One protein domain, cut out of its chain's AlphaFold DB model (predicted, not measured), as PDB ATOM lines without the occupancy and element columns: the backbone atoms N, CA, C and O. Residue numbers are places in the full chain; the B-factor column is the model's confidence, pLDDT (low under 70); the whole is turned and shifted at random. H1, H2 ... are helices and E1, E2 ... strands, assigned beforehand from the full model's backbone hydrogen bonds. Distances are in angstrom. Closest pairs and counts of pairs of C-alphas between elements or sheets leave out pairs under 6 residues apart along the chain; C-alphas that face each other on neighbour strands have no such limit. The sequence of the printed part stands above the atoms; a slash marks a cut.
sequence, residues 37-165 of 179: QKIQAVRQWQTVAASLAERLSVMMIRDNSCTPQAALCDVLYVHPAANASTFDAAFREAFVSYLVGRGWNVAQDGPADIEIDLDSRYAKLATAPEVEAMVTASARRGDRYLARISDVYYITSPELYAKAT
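Overview. This is residues 37 to 165 of the 179 residues of an uncharacterized protein of Tepidiphilus thermophilus (UniProt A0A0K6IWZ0). A long, twisted and curled sheet of three long strands, E2, E3 and E4, with the short E1 at one edge, has two helices packed over one face, the long H1 and the shorter H2, which cross at 51 degrees; the other face bears no named helix. The small H3 sits at one end of the long strands and only grazes the sheet. The printed part has 129 residues with three named helices and four named strands, in the order H1 E1 H2 E2 E3 E4 H3, and its class is mixed, helices and strands. The mixed sheet runs E1 E2 E3 E4, with E1 and E2 parallel and the other pairs antiparallel. The whole is compact, with a radius of gyration of the C-alphas of 15.4 A, and elongated, spanning 50 by 29 by 24 A.

Along the chain. H1, residues 37 to 63, begins with C-alpha 37 at (142.659, 126.798, 115.311) and is 40.6 A long. E1 is residues 76 to 78, and H2, residues 86 to 101, measures 22.6 A. E2, residues 114 to 124, is 33.0 A long and begins with C-alpha 114 at (115.915, 101.453, 122.066). E3, residues 131 to 141, measures 32.3 A, and E4, residues 144 to 155, 31.8 A, with a bend of 54 degrees at residue 147. H3, residues 158 to 163, ends with C-alpha 163 at (140.274, 109.691, 104.652).

Arrangement. H1 is on the sheet at a height of 8.9 A, over E3 and E4; it runs along the strands, only just, at 27 degrees to E3 on the local plane. Its closest C-alphas to E4 are those of Met 59 and Ala 147, 5.8 A. H2, on the same face, has a height of 9.4 A over the sheet, lies over E2 and runs slantwise to it at 36 degrees on the local plane. H1 touches H2 with residues 45 to 57 alone, the closest C-alphas being those of Ala 49 and Phe 95, 4.9 A, at a steep tilt of 51 degrees, the same way. E1, H2 and E2 form a strand-helix-strand unit, two parallel neighbour strands with a helix between, with a left-handed crossover; N 116 and O 77 are 2.7 A apart, within hydrogen-bond range. E2, E3 and E4 form a meander, each strand the antiparallel neighbour of the one before, in two hairpins; within hydrogen-bond range are N 119 and O 136, 2.9 A, and N 133 and O 153, 2.7 A. H3 only grazes the sheet with residues 158 to 161; it is apart from H1, and only just apart from H2, at 8.2 A. In H2 every O i to N i+4 pair is within hydrogen-bond range, in H1 19 of 23, and in H3 0 of 2, with 3 of 3 O i to N i+3 pairs within range.

Size, cuts and confidence. The C-alphas farthest apart are those of Ala 71 and Thr 127, 51.6 A. The printed part has no cut. The links H1 to E1 and H2 to E2 are long, 12 residues each. The mean pLDDT of the printed part is 76.8; it is under 70 at residues 37 to 45, 63 to 72, 123 to 132 and 154 to 165.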
ATOM      1  N   GLN A  37     144.012 126.926 115.868       42.69
ATOM      2  CA  GLN A  37     142.659 126.798 115.311       42.69
ATOM      3  C   GLN A  37     142.143 125.347 115.253       42.69
ATOM      4  O   GLN A  37     140.935 125.136 115.375       42.69
ATOM      5  N   LYS A  38     143.014 124.328 115.139       37.75
ATOM      6  CA  LYS A  38     142.560 122.925 115.014       37.75
ATOM      7  C   LYS A  38     141.932 122.396 116.315       37.75
ATOM      8  O   LYS A  38     140.934 121.686 116.252       37.75
ATOM      9  N   ILE A  39     142.434 122.791 117.494       40.66
ATOM     10  CA  ILE A  39     141.840 122.392 118.791       40.66
ATOM     11  C   ILE A  39     140.452 123.030 118.988       40.66
ATOM     12  O   ILE A  39     139.543 122.387 119.517       40.66
ATOM     13  N   GLN A  40     140.258 124.274 118.536       49.81
ATOM     14  CA  GLN A  40     138.951 124.936 118.606       49.81
ATOM     15  C   GLN A  40     137.925 124.297 117.657       49.81
ATOM     16  O   GLN A  40     136.770 124.136 118.044       49.81
ATOM     17  N   ALA A  41     138.343 123.836 116.472       51.28
ATOM     18  CA  ALA A  41     137.470 123.094 115.558       51.28
ATOM     19  C   ALA A  41     136.978 121.756 116.155       51.28
ATOM     20  O   ALA A  41     135.821 121.390 115.974       51.28
ATOM     21  N   VAL A  42     137.807 121.064 116.948       50.47
ATOM     22  CA  VAL A  42     137.411 119.828 117.660       50.47
ATOM     23  C   VAL A  42     136.369 120.100 118.757       50.47
ATOM     24  O   VAL A  42     135.443 119.305 118.936       50.47
ATOM     25  N   ARG A  43     136.445 121.247 119.453       54.00
ATOM     26  CA  ARG A  43     135.392 121.666 120.408       54.00
ATOM     27  C   ARG A  43     134.033 121.875 119.731       54.00
ATOM     28  O   ARG A  43     132.997 121.660 120.365       54.00
ATOM     29  N   GLN A  44     134.020 122.235 118.448       66.06
ATOM     30  CA  GLN A  44     132.780 122.407 117.695       66.06
ATOM     31  C   GLN A  44     132.023 121.076 117.561       66.06
ATOM     32  O   GLN A  44     130.815 121.031 117.779       66.06
ATOM     33  N   TRP A  45     132.716 119.965 117.290       68.19
ATOM     34  CA  TRP A  45     132.080 118.651 117.089       68.19
ATOM     35  C   TRP A  45     131.471 118.070 118.366       68.19
ATOM     36  O   TRP A  45     130.417 117.441 118.325       68.19
ATOM     37  N   GLN A  46     132.089 118.331 119.517       70.69
ATOM     38  CA  GLN A  46     131.512 117.948 120.808       70.69
ATOM     39  C   GLN A  46     130.225 118.725 121.108       70.69
ATOM     40  O   GLN A  46     129.262 118.158 121.615       70.69
ATOM     41  N   THR A  47     130.165 119.997 120.709       77.38
ATOM     42  CA  THR A  47     128.945 120.812 120.827       77.38
ATOM     43  C   THR A  47     127.804 120.240 119.981       77.38
ATOM     44  O   THR A  47     126.660 120.186 120.431       77.38
ATOM     45  N   VAL A  48     128.124 119.746 118.781       79.81
ATOM     46  CA  VAL A  48     127.163 119.058 117.908       79.81
ATOM     47  C   VAL A  48     126.620 117.794 118.566       79.81
ATOM     48  O   VAL A  48     125.404 117.624 118.664       79.81
ATOM     49  N   ALA A  49     127.510 116.926 119.054       84.12
ATOM     50  CA  ALA A  49     127.117 115.689 119.720       84.12
ATOM     51  C   ALA A  49     126.216 115.967 120.935       84.12
ATOM     52  O   ALA A  49     125.181 115.319 121.090       84.12
ATOM     53  N   ALA A  50     126.552 116.979 121.739       86.19
ATOM     54  CA  ALA A  50     125.748 117.402 122.881       86.19
ATOM     55  C   ALA A  50     124.343 117.864 122.467       86.19
ATOM     56  O   ALA A  50     123.350 117.419 123.045       86.19
ATOM     57  N   SER A  51     124.246 118.723 121.447       87.25
ATOM     58  CA  SER A  51     122.967 119.258 120.965       87.25
ATOM     59  C   SER A  51     122.078 118.184 120.335       87.25
ATOM     60  O   SER A  51     120.861 118.173 120.543       87.25
ATOM     61  N   LEU A  52     122.656 117.256 119.568       89.88
ATOM     62  CA  LEU A  52     121.908 116.126 119.017       89.88
ATOM     63  C   LEU A  52     121.417 115.195 120.128       89.88
ATOM     64  O   LEU A  52     120.242 114.833 120.121       89.88
ATOM     65  N   ALA A  53     122.264 114.866 121.109       90.75
ATOM     66  CA  ALA A  53     121.878 114.022 122.242       90.75
ATOM     67  C   ALA A  53     120.755 114.672 123.060       90.75
ATOM     68  O   ALA A  53     119.794 114.006 123.453       90.75
ATOM     69  N   GLU A  54     120.830 115.985 123.270       90.56
ATOM     70  CA  GLU A  54     119.791 116.772 123.923       90.56
ATOM     71  C   GLU A  54     118.454 116.705 123.199       90.56
ATOM     72  O   GLU A  54     117.450 116.304 123.792       90.56
ATOM     73  N   ARG A  55     118.435 117.093 121.925       91.12
ATOM     74  CA  ARG A  55     117.192 117.170 121.157       91.12
ATOM     75  C   ARG A  55     116.578 115.789 120.973       91.12
ATOM     76  O   ARG A  55     115.370 115.648 121.149       91.12
ATOM     77  N   LEU A  56     117.401 114.770 120.715       90.75
ATOM     78  CA  LEU A  56     116.935 113.389 120.641       90.75
ATOM     79  C   LEU A  56     116.317 112.951 121.977       90.75
ATOM     80  O   LEU A  56     115.207 112.428 121.981       90.75
ATOM     81  N   SER A  57     116.969 113.241 123.111       89.31
ATOM     82  CA  SER A  57     116.428 112.939 124.448       89.31
ATOM     83  C   SER A  57     115.066 113.587 124.677       89.31
ATOM     84  O   SER A  57     114.137 112.933 125.138       89.31
ATOM     85  N   VAL A  58     114.933 114.871 124.337       88.31
ATOM     86  CA  VAL A  58     113.679 115.620 124.506       88.31
ATOM     87  C   VAL A  58     112.556 115.029 123.653       88.31
ATOM     88  O   VAL A  58     111.420 114.966 124.118       88.31
ATOM     89  N   MET A  59     112.854 114.581 122.431       86.06
ATOM     90  CA  MET A  59     111.871 113.908 121.578       86.06
ATOM     91  C   MET A  59     111.466 112.545 122.151       86.06
ATOM     92  O   MET A  59     110.276 112.271 122.264       86.06
ATOM     93  N   MET A  60     112.428 111.730 122.595       83.88
ATOM     94  CA  MET A  60     112.151 110.398 123.154       83.88
ATOM     95  C   MET A  60     111.309 110.448 124.439       83.88
ATOM     96  O   MET A  60     110.423 109.617 124.616       83.88
ATOM     97  N   ILE A  61     111.532 111.443 125.306       80.94
ATOM     98  CA  ILE A  61     110.753 111.638 126.545       80.94
ATOM     99  C   ILE A  61     109.273 111.942 126.254       80.94
ATOM    100  O   ILE A  61     108.404 111.620 127.063       80.94
ATOM    101  N   ARG A  62     108.962 112.576 125.115       70.88
ATOM    102  CA  ARG A  62     107.576 112.918 124.758       70.88
ATOM    103  C   ARG A  62     106.756 111.698 124.344       70.88
ATOM    104  O   ARG A  62     105.576 111.648 124.674       70.88
ATOM    105  N   ASP A  63     107.383 110.733 123.676       64.44
ATOM    106  CA  ASP A  63     106.710 109.535 123.154       64.44
ATOM    107  C   ASP A  63     106.697 108.368 124.150       64.44
ATOM    108  O   ASP A  63     105.862 107.468 124.052       64.44
ATOM    109  N   ASN A  64     107.597 108.380 125.131       59.62
ATOM    110  CA  ASN A  64     107.674 107.384 126.189       59.62
ATOM    111  C   ASN A  64     107.980 108.146 127.480       59.62
ATOM    112  O   ASN A  64     109.086 108.655 127.641       59.62
ATOM    113  N   SER A  65     106.993 108.261 128.371       53.34
ATOM    114  CA  SER A  65     107.043 109.015 129.631       53.34
ATOM    115  C   SER A  65     108.019 108.392 130.636       53.34
ATOM    116  O   SER A  65     107.619 107.901 131.691       53.34
ATOM    117  N   CYS A  66     109.298 108.366 130.284       63.47
ATOM    118  CA  CYS A  66     110.381 107.856 131.091       63.47
ATOM    119  C   CYS A  66     111.382 108.979 131.323       63.47
ATOM    120  O   CYS A  66     111.855 109.623 130.387       63.47
ATOM    121  N   THR A  67     111.654 109.258 132.591       62.81
ATOM    122  CA  THR A  67     112.672 110.219 133.006       62.81
ATOM    123  C   THR A  67     113.997 109.468 133.148       62.81
ATOM    124  O   THR A  67     114.021 108.468 133.858       62.81
ATOM    125  N   PRO A  68     115.105 109.910 132.525       61.53
ATOM    126  CA  PRO A  68     116.326 109.103 132.411       61.53
ATOM    127  C   PRO A  68     116.874 108.573 133.749       61.53
ATOM    128  O   PRO A  68     117.389 107.468 133.809       61.53
ATOM    129  N   GLN A  69     116.682 109.302 134.856       60.41
ATOM    130  CA  GLN A  69     117.128 108.865 136.186       60.41
ATOM    131  C   GLN A  69     116.263 107.764 136.839       60.41
ATOM    132  O   GLN A  69     116.578 107.327 137.948       60.41
ATOM    133  N   ALA A  70     115.169 107.319 136.217       62.28
ATOM    134  CA  ALA A  70     114.345 106.238 136.746       62.28
ATOM    135  C   ALA A  70     114.933 104.869 136.366       62.28
ATOM    136  O   ALA A  70     115.172 104.576 135.199       62.28
ATOM    137  N   ALA A  71     115.082 103.981 137.354       57.22
ATOM    138  CA  ALA A  71     115.617 102.623 137.183       57.22
ATOM    139  C   ALA A  71     114.776 101.699 136.268       57.22
ATOM    140  O   ALA A  71     115.147 100.551 136.056       57.22
ATOM    141  N   LEU A  72     113.640 102.183 135.759       61.78
ATOM    142  CA  LEU A  72     112.708 101.452 134.899       61.78
ATOM    143  C   LEU A  72     112.740 101.929 133.442       61.78
ATOM    144  O   LEU A  72     111.885 101.521 132.662       61.78
ATOM    145  N   CYS A  73     113.665 102.823 133.080       73.25
ATOM    146  CA  CYS A  73     113.771 103.268 131.698       73.25
ATOM    147  C   CYS A  73     114.515 102.277 130.821       73.25
ATOM    148  O   CYS A  73     115.537 101.718 131.218       73.25
ATOM    149  N   ASP A  74     113.981 102.154 129.609       85.06
ATOM    150  CA  ASP A  74     114.561 101.465 128.470       85.06
ATOM    151  C   ASP A  74     116.060 101.732 128.352       85.06
ATOM    152  O   ASP A  74     116.525 102.879 128.422       85.06
ATOM    153  N   VAL A  75     116.811 100.659 128.136       89.69
ATOM    154  CA  VAL A  75     118.236 100.749 127.853       89.69
ATOM    155  C   VAL A  75     118.412 101.184 126.399       89.69
ATOM    156  O   VAL A  75     117.754 100.676 125.490       89.69
ATOM    157  N   LEU A  76     119.303 102.147 126.177       92.69
ATOM    158  CA  LEU A  76     119.680 102.612 124.848       92.69
ATOM    159  C   LEU A  76     120.907 101.843 124.359       92.69
ATOM    160  O   LEU A  76     121.840 101.626 125.126       92.69
ATOM    161  N   TYR A  77     120.984 101.536 123.072       95.25
ATOM    162  CA  TYR A  77     122.226 101.106 122.433       95.25
ATOM    163  C   TYR A  77     122.526 101.993 121.234       95.25
ATOM    164  O   TYR A  77     121.658 102.211 120.395       95.25
ATOM    165  N   VAL A  78     123.750 102.521 121.149       95.44
ATOM    166  CA  VAL A  78     124.189 103.330 120.004       95.44
ATOM    167  C   VAL A  78     125.037 102.464 119.081       95.44
ATOM    168  O   VAL A  78     126.169 102.098 119.429       95.44
ATOM    169  N   HIS A  79     124.509 102.174 117.894       94.81
ATOM    170  CA  HIS A  79     125.180 101.346 116.899       94.81
ATOM    171  C   HIS A  79     126.452 102.030 116.377       94.81
ATOM    172  O   HIS A  79     126.448 103.236 116.102       94.81
ATOM    173  N   PRO A  80     127.569 101.297 116.229       90.62
ATOM    174  CA  PRO A  80     128.690 101.783 115.438       90.62
ATOM    175  C   PRO A  80     128.286 101.864 113.959       90.62
ATOM    176  O   PRO A  80     127.605 100.980 113.440       90.62
ATOM    177  N   ALA A  81     128.732 102.904 113.253       82.94
ATOM    178  CA  ALA A  81     128.495 102.998 111.815       82.94
ATOM    179  C   ALA A  81     129.214 101.850 111.081       82.94
ATOM    180  O   ALA A  81     130.395 101.593 111.323       82.94
ATOM    181  N   ALA A  82     128.526 101.185 110.145       75.62
ATOM    182  CA  ALA A  82     129.060 100.016 109.430       75.62
ATOM    183  C   ALA A  82     130.386 100.293 108.691       75.62
ATOM    184  O   ALA A  82     131.213  99.399 108.551       75.62
ATOM    185  N   ASN A  83     130.601 101.537 108.250       73.56
ATOM    186  CA  ASN A  83     131.849 102.019 107.656       73.56
ATOM    187  C   ASN A  83     132.351 103.258 108.414       73.56
ATOM    188  O   ASN A  83     132.527 104.320 107.818       73.56
ATOM    189  N   ALA A  84     132.493 103.148 109.737       76.50
ATOM    190  CA  ALA A  84     132.869 104.273 110.587       76.50
ATOM    191  C   ALA A  84     134.239 104.859 110.205       76.50
ATOM    192  O   ALA A  84     135.275 104.192 110.283       76.50
ATOM    193  N   SER A  85     134.253 106.141 109.851       78.75
ATOM    194  CA  SER A  85     135.464 106.955 109.830       78.75
ATOM    195  C   SER A  85     135.958 107.234 111.257       78.75
ATOM    196  O   SER A  85     135.258 107.009 112.248       78.75
ATOM    197  N   THR A  86     137.169 107.784 111.391       79.56
ATOM    198  CA  THR A  86     137.679 108.246 112.695       79.56
ATOM    199  C   THR A  86     136.771 109.307 113.322       79.56
ATOM    200  O   THR A  86     136.621 109.331 114.543       79.56
ATOM    201  N   PHE A  87     136.148 110.159 112.499       78.94
ATOM    202  CA  PHE A  87     135.151 111.107 112.984       78.94
ATOM    203  C   PHE A  87     133.936 110.365 113.539       78.94
ATOM    204  O   PHE A  87     133.541 110.657 114.658       78.94
ATOM    205  N   ASP A  88     133.389 109.386 112.816       83.69
ATOM    206  CA  ASP A  88     132.151 108.705 113.223       83.69
ATOM    207  C   ASP A  88     132.335 107.963 114.550       83.69
ATOM    208  O   ASP A  88     131.477 108.031 115.430       83.69
ATOM    209  N   ALA A  89     133.493 107.323 114.734       86.44
ATOM    210  CA  ALA A  89     133.848 106.679 115.993       86.44
ATOM    211  C   ALA A  89     133.956 107.696 117.145       86.44
ATOM    212  O   ALA A  89     133.317 107.525 118.182       86.44
ATOM    213  N   ALA A  90     134.711 108.784 116.962       85.00
ATOM    214  CA  ALA A  90     134.881 109.807 117.997       85.00
ATOM    215  C   ALA A  90     133.571 110.553 118.311       85.00
ATOM    216  O   ALA A  90     133.287 110.867 119.468       85.00
ATOM    217  N   PHE A  91     132.763 110.814 117.285       86.88
ATOM    218  CA  PHE A  91     131.450 111.429 117.403       86.88
ATOM    219  C   PHE A  91     130.505 110.539 118.210       86.88
ATOM    220  O   PHE A  91     129.861 111.029 119.138       86.88
ATOM    221  N   ARG A  92     130.470 109.231 117.918       92.56
ATOM    222  CA  ARG A  92     129.689 108.252 118.681       92.56
ATOM    223  C   ARG A  92     130.091 108.234 120.154       92.56
ATOM    224  O   ARG A  92     129.210 108.308 121.005       92.56
ATOM    225  N   GLU A  93     131.383 108.178 120.470       92.81
ATOM    226  CA  GLU A  93     131.855 108.164 121.866       92.81
ATOM    227  C   GLU A  93     131.456 109.436 122.633       92.81
ATOM    228  O   GLU A  93     130.975 109.376 123.771       92.81
ATOM    229  N   ALA A  94     131.578 110.604 121.994       91.69
ATOM    230  CA  ALA A  94     131.105 111.859 122.571       91.69
ATOM    231  C   ALA A  94     129.580 111.842 122.771       91.69
ATOM    232  O   ALA A  94     129.084 112.210 123.835       91.69
ATOM    233  N   PHE A  95     128.829 111.379 121.772       93.62
ATOM    234  CA  PHE A  95     127.372 111.288 121.815       93.62
ATOM    235  C   PHE A  95     126.873 110.362 122.935       93.62
ATOM    236  O   PHE A  95     125.999 110.759 123.708       93.62
ATOM    237  N   VAL A  96     127.477 109.179 123.090       95.31
ATOM    238  CA  VAL A  96     127.215 108.254 124.208       95.31
ATOM    239  C   VAL A  96     127.487 108.940 125.545       95.31
ATOM    240  O   VAL A  96     126.642 108.893 126.438       95.31
ATOM    241  N   SER A  97     128.613 109.649 125.668       95.31
ATOM    242  CA  SER A  97     128.956 110.386 126.890       95.31
ATOM    243  C   SER A  97     127.895 111.430 127.253       95.31
ATOM    244  O   SER A  97     127.527 111.559 128.421       95.31
ATOM    245  N   TYR A  98     127.347 112.148 126.267       94.81
ATOM    246  CA  TYR A  98     126.275 113.116 126.501       94.81
ATOM    247  C   TYR A  98     124.930 112.464 126.832       94.81
ATOM    248  O   TYR A  98     124.186 113.023 127.634       94.81
ATOM    249  N   LEU A  99     124.609 111.289 126.284       92.94
ATOM    250  CA  LEU A  99     123.417 110.535 126.690       92.94
ATOM    251  C   LEU A  99     123.521 110.066 128.148       92.94
ATOM    252  O   LEU A  99     122.608 110.322 128.937       92.94
ATOM    253  N   VAL A 100     124.655 109.468 128.527       93.06
ATOM    254  CA  VAL A 100     124.924 109.027 129.907       93.06
ATOM    255  C   VAL A 100     124.919 110.215 130.869       93.06
ATOM    256  O   VAL A 100     124.274 110.168 131.913       93.06
ATOM    257  N   GLY A 101     125.559 111.329 130.497       91.38
ATOM    258  CA  GLY A 101     125.564 112.557 131.298       91.38
ATOM    259  C   GLY A 101     124.173 113.171 131.507       91.38
ATOM    260  O   GLY A 101     123.956 113.883 132.485       91.38
ATOM    261  N   ARG A 102     123.211 112.868 130.626       89.50
ATOM    262  CA  ARG A 102     121.795 113.260 130.761       89.50
ATOM    263  C   ARG A 102     120.959 112.245 131.545       89.50
ATOM    264  O   ARG A 102     119.771 112.479 131.763       89.50
ATOM    265  N   GLY A 103     121.582 111.167 132.012       88.81
ATOM    266  CA  GLY A 103     120.987 110.141 132.858       88.81
ATOM    267  C   GLY A 103     120.465 108.923 132.107       88.81
ATOM    268  O   GLY A 103     119.854 108.086 132.749       88.81
ATOM    269  N   TRP A 104     120.657 108.799 130.791       90.69
ATOM    270  CA  TRP A 104     120.208 107.600 130.079       90.69
ATOM    271  C   TRP A 104     121.093 106.396 130.397       90.69
ATOM    272  O   TRP A 104     122.320 106.509 130.434       90.69
ATOM    273  N   ASN A 105     120.472 105.226 130.539       90.81
ATOM    274  CA  ASN A 105     121.187 103.956 130.585       90.81
ATOM    275  C   ASN A 105     121.591 103.575 129.160       90.81
ATOM    276  O   ASN A 105     120.724 103.318 128.328       90.81
ATOM    277  N   VAL A 106     122.893 103.555 128.870       92.81
ATOM    278  CA  VAL A 106     123.420 103.183 127.549       92.81
ATOM    279  C   VAL A 106     124.202 101.877 127.665       92.81
ATOM    280  O   VAL A 106     125.178 101.804 128.413       92.81
ATOM    281  N   ALA A 107     123.769 100.845 126.944       93.75
ATOM    282  CA  ALA A 107     124.455  99.565 126.844       93.75
ATOM    283  C   ALA A 107     125.773  99.702 126.069       93.75
ATOM    284  O   ALA A 107     125.889 100.493 125.129       93.75
ATOM    285  N   GLN A 108     126.767  98.902 126.456       91.38
ATOM    286  CA  GLN A 108     128.045  98.826 125.744       91.38
ATOM    287  C   GLN A 108     127.959  97.914 124.513       91.38
ATOM    288  O   GLN A 108     128.703  98.115 123.550       91.38
ATOM    289  N   ASP A 109     127.037  96.949 124.519       88.38
ATOM    290  CA  ASP A 109     126.864  95.916 123.504       88.38
ATOM    291  C   ASP A 109     125.405  95.431 123.367       88.38
ATOM    292  O   ASP A 109     124.579  95.611 124.260       88.38
ATOM    293  N   GLY A 110     125.120  94.781 122.229       73.44
ATOM    294  CA  GLY A 110     123.880  94.037 121.974       73.44
ATOM    295  C   GLY A 110     122.658  94.889 121.607       73.44
ATOM    296  O   GLY A 110     122.695  96.114 121.713       73.44
ATOM    297  N   PRO A 111     121.561  94.257 121.148       74.94
ATOM    298  CA  PRO A 111     120.317  94.982 120.957       74.94
ATOM    299  C   PRO A 111     119.774  95.400 122.326       74.94
ATOM    300  O   PRO A 111     119.747  94.605 123.267       74.94
ATOM    301  N   ALA A 112     119.336  96.648 122.424       88.31
ATOM    302  CA  ALA A 112     118.690  97.195 123.610       88.31
ATOM    303  C   ALA A 112     117.226  97.542 123.308       88.31
ATOM    304  O   ALA A 112     116.767  97.414 122.172       88.31
ATOM    305  N   ASP A 113     116.485  97.987 124.323       90.00
ATOM    306  CA  ASP A 113     115.074  98.365 124.179       90.00
ATOM    307  C   ASP A 113     114.883  99.476 123.134       90.00
ATOM    308  O   ASP A 113     113.892  99.501 122.396       90.00
ATOM    309  N   ILE A 114     115.846 100.398 123.070       91.12
ATOM    310  CA  ILE A 114     115.915 101.453 122.066       91.12
ATOM    311  C   ILE A 114     117.283 101.408 121.393       91.12
ATOM    312  O   ILE A 114     118.325 101.560 122.028       91.12
ATOM    313  N   GLU A 115     117.272 101.277 120.078       93.19
ATOM    314  CA  GLU A 115     118.468 101.319 119.250       93.19
ATOM    315  C   GLU A 115     118.617 102.693 118.607       93.19
ATOM    316  O   GLU A 115     117.645 103.273 118.114       93.19
ATOM    317  N   ILE A 116     119.833 103.227 118.617       94.25
ATOM    318  CA  ILE A 116     120.171 104.520 118.036       94.25
ATOM    319  C   ILE A 116     121.183 104.323 116.916       94.25
ATOM    320  O   ILE A 116     122.316 103.909 117.154       94.25
ATOM    321  N   ASP A 117     120.785 104.706 115.709       93.94
ATOM    322  CA  ASP A 117     121.653 104.758 114.538       93.94
ATOM    323  C   ASP A 117     122.173 106.182 114.322       93.94
ATOM    324  O   ASP A 117     121.400 107.149 114.340       93.94
ATOM    325  N   LEU A 118     123.478 106.297 114.075       91.94
ATOM    326  CA  LEU A 118     124.138 107.534 113.663       91.94
ATOM    327  C   LEU A 118     124.564 107.410 112.199       91.94
ATOM    328  O   LEU A 118     125.378 106.557 111.850       91.94
ATOM    329  N   ASP A 119     124.019 108.275 111.349       88.62
ATOM    330  CA  ASP A 119     124.362 108.355 109.930       88.62
ATOM    331  C   ASP A 119     125.005 109.707 109.627       88.62
ATOM    332  O   ASP A 119     124.399 110.758 109.838       88.62
ATOM    333  N   SER A 120     126.238 109.677 109.133       81.69
ATOM    334  CA  SER A 120     126.988 110.858 108.712       81.69
ATOM    335  C   SER A 120     127.146 110.872 107.195       81.69
ATOM    336  O   SER A 120     127.632 109.902 106.598       81.69
ATOM    337  N   ARG A 121     126.794 111.984 106.558       80.50
ATOM    338  CA  ARG A 121     126.980 112.206 105.121       80.50
ATOM    339  C   ARG A 121     127.851 113.422 104.908       80.50
ATOM    340  O   ARG A 121     127.654 114.434 105.563       80.50
ATOM    341  N   TYR A 122     128.788 113.314 103.976       76.12
ATOM    342  CA  TYR A 122     129.745 114.365 103.663       76.12
ATOM    343  C   TYR A 122     129.592 114.756 102.198       76.12
ATOM    344  O   TYR A 122     129.706 113.903 101.315       76.12
ATOM    345  N   ALA A 123     129.352 116.036 101.937       69.69
ATOM    346  CA  ALA A 123     129.351 116.616 100.607       69.69
ATOM    347  C   ALA A 123     130.572 117.528 100.445       69.69
ATOM    348  O   ALA A 123     130.880 118.360 101.300       69.69
ATOM    349  N   LYS A 124     131.292 117.356  99.333       64.69
ATOM    350  CA  LYS A 124     132.412 118.226  98.969       64.69
ATOM    351  C   LYS A 124     131.868 119.434  98.218       64.69
ATOM    352  O   LYS A 124     131.285 119.269  97.148       64.69
ATOM    353  N   LEU A 125     132.091 120.633  98.748       58.94
ATOM    354  CA  LEU A 125     131.693 121.852  98.060       58.94
ATOM    355  C   LEU A 125     132.641 122.124  96.882       58.94
ATOM    356  O   LEU A 125     133.858 121.987  97.003       58.94
ATOM    357  N   ALA A 126     132.086 122.484  95.723       58.78
ATOM    358  CA  ALA A 126     132.846 122.598  94.475       58.78
ATOM    359  C   ALA A 126     133.912 123.711  94.492       58.78
ATOM    360  O   ALA A 126     134.882 123.643  93.741       58.78
ATOM    361  N   THR A 127     133.736 124.733  95.333       53.22
ATOM    362  CA  THR A 127     134.510 125.985  95.288       53.22
ATOM    363  C   THR A 127     135.215 126.348  96.597       53.22
ATOM    364  O   THR A 127     135.852 127.396  96.653       53.22
ATOM    365  N   ALA A 128     135.161 125.505  97.634       55.03
ATOM    366  CA  ALA A 128     135.758 125.803  98.938       55.03
ATOM    367  C   ALA A 128     136.501 124.589  99.528       55.03
ATOM    368  O   ALA A 128     136.116 123.448  99.262       55.03
ATOM    369  N   PRO A 129     137.518 124.799 100.387       53.16
ATOM    370  CA  PRO A 129     138.071 123.752 101.244       53.16
ATOM    371  C   PRO A 129     137.129 123.431 102.427       53.16
ATOM    372  O   PRO A 129     137.603 123.126 103.521       53.16
ATOM    373  N   GLU A 130     135.804 123.496 102.216       58.56
ATOM    374  CA  GLU A 130     134.763 123.208 103.217       58.56
ATOM    375  C   GLU A 130     133.948 121.953 102.845       58.56
ATOM    376  O   GLU A 130     133.601 121.737 101.678       58.56
ATOM    377  N   VAL A 131     133.751 121.048 103.809       61.50
ATOM    378  CA  VAL A 131     132.863 119.879 103.695       61.50
ATOM    379  C   VAL A 131     131.577 120.228 104.405       61.50
ATOM    380  O   VAL A 131     131.610 120.649 105.559       61.50
ATOM    381  N   GLU A 132     130.450 119.991 103.753       64.31
ATOM    382  CA  GLU A 132     129.165 119.972 104.435       64.31
ATOM    383  C   GLU A 132     128.937 118.561 104.986       64.31
ATOM    384  O   GLU A 132     128.909 117.583 104.237       64.31
ATOM    385  N   ALA A 133     128.851 118.440 106.306       75.75
ATOM    386  CA  ALA A 133     128.546 117.208 107.006       75.75
ATOM    387  C   ALA A 133     127.120 117.263 107.548       75.75
ATOM    388  O   ALA A 133     126.794 118.105 108.381       75.75
ATOM    389  N   MET A 134     126.280 116.337 107.115       77.94
ATOM    390  CA  MET A 134     124.959 116.118 107.685       77.94
ATOM    391  C   MET A 134     125.033 114.926 108.631       77.94
ATOM    392  O   MET A 134     125.470 113.847 108.231       77.94
ATOM    393  N   VAL A 135     124.608 115.112 109.879       85.25
ATOM    394  CA  VAL A 135     124.547 114.043 110.879       85.25
ATOM    395  C   VAL A 135     123.095 113.800 111.247       85.25
ATOM    396  O   VAL A 135     122.388 114.711 111.675       85.25
ATOM    397  N   THR A 136     122.657 112.557 111.087       89.94
ATOM    398  CA  THR A 136     121.329 112.094 111.472       89.94
ATOM    399  C   THR A 136     121.430 111.111 112.630       89.94
ATOM    400  O   THR A 136     122.131 110.109 112.526       89.94
ATOM    401  N   ALA A 137     120.683 111.360 113.704       92.88
ATOM    402  CA  ALA A 137     120.489 110.424 114.804       92.88
ATOM    403  C   ALA A 137     119.057 109.883 114.773       92.88
ATOM    404  O   ALA A 137     118.097 110.657 114.709       92.88
ATOM    405  N   SER A 138     118.908 108.561 114.810       94.00
ATOM    406  CA  SER A 138     117.604 107.894 114.752       94.00
ATOM    407  C   SER A 138     117.446 106.930 115.908       94.00
ATOM    408  O   SER A 138     118.145 105.930 115.939       94.00
ATOM    409  N   ALA A 139     116.511 107.201 116.812       93.38
ATOM    410  CA  ALA A 139     116.109 106.278 117.862       93.38
ATOM    411  C   ALA A 139     114.945 105.407 117.378       93.38
ATOM    412  O   ALA A 139     113.939 105.921 116.870       93.38
ATOM    413  N   ARG A 140     115.064 104.094 117.550       91.94
ATOM    414  CA  ARG A 140     114.104 103.083 117.108       91.94
ATOM    415  C   ARG A 140     113.797 102.097 118.228       91.94
ATOM    416  O   ARG A 140     114.685 101.713 118.975       91.94
ATOM    417  N   ARG A 141     112.547 101.640 118.290       89.81
ATOM    418  CA  ARG A 141     112.129 100.462 119.066       89.81
ATOM    419  C   ARG A 141     111.481  99.481 118.102       89.81
ATOM    420  O   ARG A 141     110.450  99.803 117.509       89.81
ATOM    421  N   GLY A 142     112.085  98.309 117.924       87.31
ATOM    422  CA  GLY A 142     111.637  97.342 116.920       87.31
ATOM    423  C   GLY A 142     111.693  97.929 115.506       87.31
ATOM    424  O   GLY A 142     112.746  98.352 115.040       87.31
ATOM    425  N   ASP A 143     110.569  97.988 114.802       87.69
ATOM    426  CA  ASP A 143     110.442  98.539 113.445       87.69
ATOM    427  C   ASP A 143     110.042 100.029 113.410       87.69
ATOM    428  O   ASP A 143     110.013 100.638 112.340       87.69
ATOM    429  N   ARG A 144     109.808 100.657 114.568       87.31
ATOM    430  CA  ARG A 144     109.266 102.019 114.667       87.31
ATOM    431  C   ARG A 144     110.311 103.043 115.106       87.31
ATOM    432  O   ARG A 144     111.043 102.819 116.067       87.31
ATOM    433  N   TYR A 145     110.331 104.207 114.453       91.19
ATOM    434  CA  TYR A 145     111.071 105.375 114.941       91.19
ATOM    435  C   TYR A 145     110.380 105.979 116.168       91.19
ATOM    436  O   TYR A 145     109.178 106.225 116.135       91.19
ATOM    437  N   LEU A 146     111.150 106.241 117.224       89.62
ATOM    438  CA  LEU A 146     110.722 107.030 118.385       89.62
ATOM    439  C   LEU A 146     111.134 108.495 118.241       89.62
ATOM    440  O   LEU A 146     110.435 109.405 118.657       89.62
ATOM    441  N   ALA A 147     112.301 108.731 117.648       90.94
ATOM    442  CA  ALA A 147     112.773 110.066 117.341       90.94
ATOM    443  C   ALA A 147     113.768 109.993 116.190       90.94
ATOM    444  O   ALA A 147     114.533 109.036 116.064       90.94
ATOM    445  N   ARG A 148     113.780 111.021 115.349       92.25
ATOM    446  CA  ARG A 148     114.794 111.184 114.314       92.25
ATOM    447  C   ARG A 148     115.105 112.656 114.174       92.25
ATOM    448  O   ARG A 148     114.197 113.468 114.024       92.25
ATOM    449  N   ILE A 149     116.384 112.982 114.218       88.81
ATOM    450  CA  ILE A 149     116.856 114.347 114.053       88.81
ATOM    451  C   ILE A 149     118.034 114.368 113.099       88.81
ATOM    452  O   ILE A 149     118.910 113.512 113.176       88.81
ATOM    453  N   SER A 150     118.032 115.342 112.198       86.25
ATOM    454  CA  SER A 150     119.141 115.600 111.297       86.25
ATOM    455  C   SER A 150     119.577 117.044 111.415       86.25
ATOM    456  O   SER A 150     118.743 117.933 111.580       86.25
ATOM    457  N   ASP A 151     120.877 117.262 111.294       78.38
ATOM    458  CA  ASP A 151     121.463 118.592 111.334       78.38
ATOM    459  C   ASP A 151     122.684 118.677 110.414       78.38
ATOM    460  O   ASP A 151     123.277 117.650 110.072       78.38
ATOM    461  N   VAL A 152     123.014 119.889 109.979       71.50
ATOM    462  CA  VAL A 152     123.992 120.169 108.922       71.50
ATOM    463  C   VAL A 152     125.100 121.066 109.462       71.50
ATOM    464  O   VAL A 152     124.841 122.073 110.121       71.50
ATOM    465  N   TYR A 153     126.347 120.718 109.152       70.75
ATOM    466  CA  TYR A 153     127.540 121.359 109.686       70.75
ATOM    467  C   TYR A 153     128.588 121.602 108.608       70.75
ATOM    468  O   TYR A 153     128.784 120.783 107.721       70.75
ATOM    469  N   TYR A 154     129.333 122.695 108.744       64.75
ATOM    470  CA  TYR A 154     130.491 122.981 107.904       64.75
ATOM    471  C   TYR A 154     131.768 122.522 108.610       64.75
ATOM    472  O   TYR A 154     132.011 122.871 109.768       64.75
ATOM    473  N   ILE A 155     132.589 121.736 107.919       62.78
ATOM    474  CA  ILE A 155     133.874 121.244 108.410       62.78
ATOM    475  C   ILE A 155     134.995 121.792 107.527       62.78
ATOM    476  O   ILE A 155     135.068 121.507 106.335       62.78
ATOM    477  N   THR A 156     135.906 122.544 108.137       55.31
ATOM    478  CA  THR A 156     136.996 123.278 107.475       55.31
ATOM    479  C   THR A 156     138.352 122.566 107.623       55.31
ATOM    480  O   THR A 156     139.355 123.196 107.954       55.31
ATOM    481  N   SER A 157     138.415 121.236 107.446       52.84
ATOM    482  CA  SER A 157     139.659 120.469 107.673       52.84
ATOM    483  C   SER A 157     140.100 119.627 106.466       52.84
ATOM    484  O   SER A 157     139.432 118.635 106.165       52.84
ATOM    485  N   PRO A 158     141.252 119.933 105.824       49.03
ATOM    486  CA  PRO A 158     141.786 119.199 104.668       49.03
ATOM    487  C   PRO A 158     142.098 117.714 104.951       49.03
ATOM    488  O   PRO A 158     142.081 116.896 104.034       49.03
ATOM    489  N   GLU A 159     142.334 117.330 106.209       51.00
ATOM    490  CA  GLU A 159     142.712 115.956 106.583       51.00
ATOM    491  C   GLU A 159     141.527 114.976 106.588       51.00
ATOM    492  O   GLU A 159     141.707 113.783 106.338       51.00
ATOM    493  N   LEU A 160     140.303 115.471 106.804       48.91
ATOM    494  CA  LEU A 160     139.092 114.649 106.707       48.91
ATOM    495  C   LEU A 160     138.773 114.271 105.254       48.91
ATOM    496  O   LEU A 160     138.341 113.148 105.005       48.91
ATOM    497  N   TYR A 161     139.071 115.146 104.288       46.00
ATOM    498  CA  TYR A 161     138.901 114.859 102.855       46.00
ATOM    499  C   TYR A 161     139.735 113.684 102.370       46.00
ATOM    500  O   TYR A 161     139.332 112.989 101.445       46.00
ATOM    501  N   ALA A 162     140.923 113.502 102.945       48.50
ATOM    502  CA  ALA A 162     141.857 112.485 102.484       48.50
ATOM    503  C   ALA A 162     141.470 111.074 102.960       48.50
ATOM    504  O   ALA A 162     141.925 110.094 102.376       48.50
ATOM    505  N   LYS A 163     140.656 110.968 104.023       43.88
ATOM    506  CA  LYS A 163     140.274 109.691 104.652       43.88
ATOM    507  C   LYS A 163     138.797 109.344 104.514       43.88
ATOM    508  O   LYS A 163     138.452 108.167 104.573       43.88
ATOM    509  N   ALA A 164     137.931 110.332 104.312       45.50
ATOM    510  CA  ALA A 164     136.588 110.075 103.837       45.50
ATOM    511  C   ALA A 164     136.686 109.713 102.349       45.50
ATOM    512  O   ALA A 164     136.869 110.580 101.500       45.50
ATOM    513  N   THR A 165     136.543 108.435 102.013       44.66
ATOM    514  CA  THR A 165     135.968 108.040 100.721       44.66
ATOM    515  C   THR A 165     134.455 107.981 100.921       44.66
ATOM    516  O   THR A 165     133.934 106.904 101.219       44.66
TER     517      THR A 165